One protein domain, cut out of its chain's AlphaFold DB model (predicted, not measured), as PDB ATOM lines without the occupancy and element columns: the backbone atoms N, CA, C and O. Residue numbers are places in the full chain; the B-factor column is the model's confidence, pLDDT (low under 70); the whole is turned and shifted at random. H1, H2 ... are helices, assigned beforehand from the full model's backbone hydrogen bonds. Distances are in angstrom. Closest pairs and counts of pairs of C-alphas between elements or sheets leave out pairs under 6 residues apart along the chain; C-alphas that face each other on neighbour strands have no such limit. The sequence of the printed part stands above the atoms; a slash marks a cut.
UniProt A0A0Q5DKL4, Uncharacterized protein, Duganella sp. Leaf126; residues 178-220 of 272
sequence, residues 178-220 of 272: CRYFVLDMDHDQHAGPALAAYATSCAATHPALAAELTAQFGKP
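This is residues 178 to 220 of the 272 residues of an uncharacterized protein of Duganella sp. Leaf126 (UniProt A0A0Q5DKL4). The longest helix, H1, and H2 lie side by side as a helical hairpin, and a long arm with no named element, residues 178 to 190, leads in to the start of H1. The printed part has 43 residues, with two named helices in the order H1, H2 and no named strand; the class is all helix. The whole is compact, with a radius of gyration of the C-alphas of 10.5 A, and flat, spanning 31 by 28 by 12 A.

Start at H1, residues 191 to 202, and look across to H2, residues 207 to 217. They touch, and their closest C-alphas are those of Ala 199 and Ala 210, 4.2 A apart. They run opposite ways at a shallow tilt of 21 degrees, a hairpin with a tight link of 4 residues. In H1 and H2 every O i to N i+4 pair is within hydrogen-bond range.

Find C-alpha 191 at (169.219, 192.061, 159.070); from there H1 runs 16.2 A to C-alpha 202. H2 runs 15.0 A, ending at C-alpha 217 at (174.491, 194.155, 165.639).

The C-alphas farthest apart, of Cys 178 and Pro 220, are 31.1 A apart. The printed part has no cut, and the model's pLDDT is under 70 at residue 220.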
ATOM      1  N   CYS A 178     156.179 174.884 163.658       91.81
ATOM      2  CA  CYS A 178     156.758 176.200 163.913       91.81
ATOM      3  C   CYS A 178     157.267 176.809 162.599       91.81
ATOM      4  O   CYS A 178     157.848 176.116 161.763       91.81
ATOM      5  N   ARG A 179     157.059 178.116 162.427       88.38
ATOM      6  CA  ARG A 179     157.602 178.877 161.300       88.38
ATOM      7  C   ARG A 179     158.927 179.509 161.696       88.38
ATOM      8  O   ARG A 179     159.052 180.032 162.799       88.38
ATOM      9  N   TYR A 180     159.878 179.480 160.773       90.56
ATOM     10  CA  TYR A 180     161.182 180.110 160.928       90.56
ATOM     11  C   TYR A 180     161.323 181.231 159.909       90.56
ATOM     12  O   TYR A 180     160.814 181.133 158.791       90.56
ATOM     13  N   PHE A 181     162.015 182.286 160.310       89.69
ATOM     14  CA  PHE A 181     162.383 183.401 159.455       89.69
ATOM     15  C   PHE A 181     163.905 183.500 159.463       89.69
ATOM     16  O   PHE A 181     164.517 183.412 160.527       89.69
ATOM     17  N   VAL A 182     164.507 183.595 158.280       92.44
ATOM     18  CA  VAL A 182     165.962 183.596 158.104       92.44
ATOM     19  C   VAL A 182     166.363 184.929 157.503       92.44
ATOM     20  O   VAL A 182     165.789 185.343 156.498       92.44
ATOM     21  N   LEU A 183     167.357 185.559 158.119       93.12
ATOM     22  CA  LEU A 183     167.983 186.792 157.665       93.12
ATOM     23  C   LEU A 183     169.414 186.478 157.221       93.12
ATOM     24  O   LEU A 183     170.121 185.739 157.907       93.12
ATOM     25  N   ASP A 184     169.825 187.014 156.072       92.75
ATOM     26  CA  ASP A 184     171.217 186.958 155.615       92.75
ATOM     27  C   ASP A 184     171.984 188.099 156.279       92.75
ATOM     28  O   ASP A 184     171.795 189.262 155.952       92.75
ATOM     29  N   MET A 185     172.816 187.774 157.258       89.94
ATOM     30  CA  MET A 185     173.411 188.777 158.139       89.94
ATOM     31  C   MET A 185     174.512 189.603 157.463       89.94
ATOM     32  O   MET A 185     174.862 190.660 157.978       89.94
ATOM     33  N   ASP A 186     175.026 189.139 156.323       87.12
ATOM     34  CA  ASP A 186     176.122 189.784 155.601       87.12
ATOM     35  C   ASP A 186     175.617 190.617 154.413       87.12
ATOM     36  O   ASP A 186     176.207 191.644 154.076       87.12
ATOM     37  N   HIS A 187     174.527 190.188 153.766       88.62
ATOM     38  CA  HIS A 187     174.043 190.807 152.525       88.62
ATOM     39  C   HIS A 187     172.663 191.458 152.641       88.62
ATOM     40  O   HIS A 187     172.292 192.244 151.765       88.62
ATOM     41  N   ASP A 188     171.878 191.140 153.673       91.06
ATOM     42  CA  ASP A 188     170.593 191.792 153.906       91.06
ATOM     43  C   ASP A 188     170.790 193.052 154.752       91.06
ATOM     44  O   ASP A 188     171.007 193.002 155.962       91.06
ATOM     45  N   GLN A 189     170.649 194.210 154.109       89.88
ATOM     46  CA  GLN A 189     170.724 195.522 154.756       89.88
ATOM     47  C   GLN A 189     169.710 195.709 155.902       89.88
ATOM     48  O   GLN A 189     169.864 196.616 156.719       89.88
ATOM     49  N   HIS A 190     168.660 194.885 155.969       91.56
ATOM     50  CA  HIS A 190     167.652 194.930 157.025       91.56
ATOM     51  C   HIS A 190     167.943 193.964 158.181       91.56
ATOM     52  O   HIS A 190     167.287 194.063 159.221       91.56
ATOM     53  N   ALA A 191     168.923 193.060 158.047       93.31
ATOM     54  CA  ALA A 191     169.219 192.061 159.070       93.31
ATOM     55  C   ALA A 191     169.695 192.691 160.385       93.31
ATOM     56  O   ALA A 191     169.164 192.359 161.444       93.31
ATOM     57  N   GLY A 192     170.648 193.626 160.322       91.38
ATOM     58  CA  GLY A 192     171.181 194.321 161.499       91.38
ATOM     59  C   GLY A 192     170.086 195.015 162.322       91.38
ATOM     60  O   GLY A 192     169.887 194.650 163.485       91.38
ATOM     61  N   PRO A 193     169.303 195.938 161.725       91.06
ATOM     62  CA  PRO A 193     168.192 196.595 162.416       91.06
ATOM     63  C   PRO A 193     167.155 195.617 162.988       91.06
ATOM     64  O   PRO A 193     166.702 195.784 164.122       91.06
ATOM     65  N   ALA A 194     166.801 194.562 162.244       94.06
ATOM     66  CA  ALA A 194     165.854 193.553 162.717       94.06
ATOM     67  C   ALA A 194     166.383 192.787 163.944       94.06
ATOM     68  O   ALA A 194     165.638 192.557 164.901       94.06
ATOM     69  N   LEU A 195     167.670 192.426 163.952       94.81
ATOM     70  CA  LEU A 195     168.313 191.746 165.078       94.81
ATOM     71  C   LEU A 195     168.464 192.660 166.297       94.81
ATOM     72  O   LEU A 195     168.245 192.199 167.416       94.81
ATOM     73  N   ALA A 196     168.762 193.947 166.107       91.00
ATOM     74  CA  ALA A 196     168.819 194.925 167.195       91.00
ATOM     75  C   ALA A 196     167.446 195.113 167.872       91.00
ATOM     76  O   ALA A 196     167.340 195.111 169.106       91.00
ATOM     77  N   ALA A 197     166.376 195.199 167.076       93.81
ATOM     78  CA  ALA A 197     165.009 195.251 167.589       93.81
ATOM     79  C   ALA A 197     164.639 193.960 168.341       93.81
ATOM     80  O   ALA A 197     164.075 194.009 169.439       93.81
ATOM     81  N   TYR A 198     165.005 192.797 167.791       96.25
ATOM     82  CA  TYR A 198     164.773 191.509 168.442       96.25
ATOM     83  C   TYR A 198     165.527 191.383 169.773       96.25
ATOM     84  O   TYR A 198     164.932 190.962 170.764       96.25
ATOM     85  N   ALA A 199     166.796 191.797 169.819       96.25
ATOM     86  CA  ALA A 199     167.611 191.806 171.032       96.25
ATOM     87  C   ALA A 199     166.952 192.625 172.148       96.25
ATOM     88  O   ALA A 199     166.837 192.162 173.280       96.25
ATOM     89  N   THR A 200     166.447 193.812 171.807       94.81
ATOM     90  CA  THR A 200     165.723 194.675 172.752       94.81
ATOM     91  C   THR A 200     164.467 193.983 173.283       94.81
ATOM     92  O   THR A 200     164.236 193.953 174.490       94.81
ATOM     93  N   SER A 201     163.678 193.372 172.395       96.81
ATOM     94  CA  SER A 201     162.433 192.680 172.752       96.81
ATOM     95  C   SER A 201     162.664 191.461 173.655       96.81
ATOM     96  O   SER A 201     161.908 191.225 174.599       96.81
ATOM     97  N   CYS A 202     163.727 190.687 173.411       97.75
ATOM     98  CA  CYS A 202     163.983 189.455 174.154       97.75
ATOM     99  C   CYS A 202     164.838 189.644 175.416       97.75
ATOM    100  O   CYS A 202     164.944 188.700 176.196       97.75
ATOM    101  N   ALA A 203     165.395 190.832 175.673       97.50
ATOM    102  CA  ALA A 203     166.351 191.079 176.758       97.50
ATOM    103  C   ALA A 203     165.882 190.614 178.147       97.50
ATOM    104  O   ALA A 203     166.675 190.058 178.904       97.50
ATOM    105  N   ALA A 204     164.597 190.782 178.473       96.06
ATOM    106  CA  ALA A 204     164.052 190.368 179.767       96.06
ATOM    107  C   ALA A 204     163.994 188.837 179.943       96.06
ATOM    108  O   ALA A 204     164.156 188.337 181.052       96.06
ATOM    109  N   THR A 205     163.765 188.090 178.859       97.75
ATOM    110  CA  THR A 205     163.582 186.626 178.894       97.75
ATOM    111  C   THR A 205     164.834 185.859 178.464       97.75
ATOM    112  O   THR A 205     165.021 184.714 178.860       97.75
ATOM    113  N   HIS A 206     165.710 186.487 177.678       97.88
ATOM    114  CA  HIS A 206     166.910 185.892 177.091       97.88
ATOM    115  C   HIS A 206     168.100 186.873 177.153       97.88
ATOM    116  O   HIS A 206     168.651 187.247 176.115       97.88
ATOM    117  N   PRO A 207     168.537 187.298 178.355       97.69
ATOM    118  CA  PRO A 207     169.503 188.389 178.509       97.69
ATOM    119  C   PRO A 207     170.869 188.108 177.870       97.69
ATOM    120  O   PRO A 207     171.472 189.012 177.301       97.69
ATOM    121  N   ALA A 208     171.352 186.860 177.915       97.88
ATOM    122  CA  ALA A 208     172.624 186.487 177.290       97.88
ATOM    123  C   ALA A 208     172.571 186.611 175.758       97.88
ATOM    124  O   ALA A 208     173.451 187.219 175.160       97.88
ATOM    125  N   LEU A 209     171.496 186.109 175.139       96.62
ATOM    126  CA  LEU A 209     171.282 186.222 173.696       96.62
ATOM    127  C   LEU A 209     171.150 187.686 173.276       96.62
ATOM    128  O   LEU A 209     171.775 188.109 172.309       96.62
ATOM    129  N   ALA A 210     170.356 188.465 174.012       96.88
ATOM    130  CA  ALA A 210     170.198 189.887 173.744       96.88
ATOM    131  C   ALA A 210     171.543 190.620 173.811       96.88
ATOM    132  O   ALA A 210     171.863 191.373 172.900       96.88
ATOM    133  N   ALA A 211     172.362 190.355 174.833       95.50
ATOM    134  CA  ALA A 211     173.683 190.963 174.963       95.50
ATOM    135  C   ALA A 211     174.609 190.617 173.785       95.50
ATOM    136  O   ALA A 211     175.287 191.506 173.271       95.50
ATOM    137  N   GLU A 212     174.621 189.363 173.328       96.50
ATOM    138  CA  GLU A 212     175.404 188.938 172.160       96.50
ATOM    139  C   GLU A 212     174.922 189.622 170.875       96.50
ATOM    140  O   GLU A 212     175.727 190.202 170.144       96.50
ATOM    141  N   LEU A 213     173.607 189.636 170.637       95.00
ATOM    142  CA  LEU A 213     173.016 190.311 169.483       95.00
ATOM    143  C   LEU A 213     173.278 191.821 169.513       95.00
ATOM    144  O   LEU A 213     173.619 192.403 168.490       95.00
ATOM    145  N   THR A 214     173.177 192.471 170.671       93.62
ATOM    146  CA  THR A 214     173.503 193.894 170.823       93.62
ATOM    147  C   THR A 214     174.996 194.154 170.621       93.62
ATOM    148  O   THR A 214     175.363 195.142 169.991       93.62
ATOM    149  N   ALA A 215     175.879 193.283 171.109       92.38
ATOM    150  CA  ALA A 215     177.317 193.439 170.908       92.38
ATOM    151  C   ALA A 215     177.715 193.304 169.432       92.38
ATOM    152  O   ALA A 215     178.626 194.005 168.982       92.38
ATOM    153  N   GLN A 216     177.034 192.421 168.699       90.19
ATOM    154  CA  GLN A 216     177.343 192.106 167.309       90.19
ATOM    155  C   GLN A 216     176.615 193.009 166.296       90.19
ATOM    156  O   GLN A 216     177.219 193.377 165.297       90.19
ATOM    157  N   PHE A 217     175.365 193.404 166.566       88.12
ATOM    158  CA  PHE A 217     174.491 194.155 165.639       88.12
ATOM    159  C   PHE A 217     173.930 195.457 166.215       88.12
ATOM    160  O   PHE A 217     173.355 196.258 165.490       88.12
ATOM    161  N   GLY A 218     174.052 195.672 167.527       79.19
ATOM    162  CA  GLY A 218     173.550 196.873 168.203       79.19
ATOM    163  C   GLY A 218     174.508 198.058 168.142       79.19
ATOM    164  O   GLY A 218     174.169 199.143 168.613       79.19
ATOM    165  N   LYS A 219     175.702 197.882 167.567       74.44
ATOM    166  CA  LYS A 219     176.496 199.024 167.135       74.44
ATOM    167  C   LYS A 219     175.909 199.475 165.803       74.44
ATOM    168  O   LYS A 219     176.037 198.727 164.841       74.44
ATOM    169  N   PRO A 220     175.299 200.670 165.711       60.16
ATOM    170  CA  PRO A 220     175.151 201.273 164.402       60.16
ATOM    171  C   PRO A 220     176.568 201.342 163.844       60.16
ATOM    172  O   PRO A 220     177.458 201.855 164.531       60.16
TER     173      PRO A 220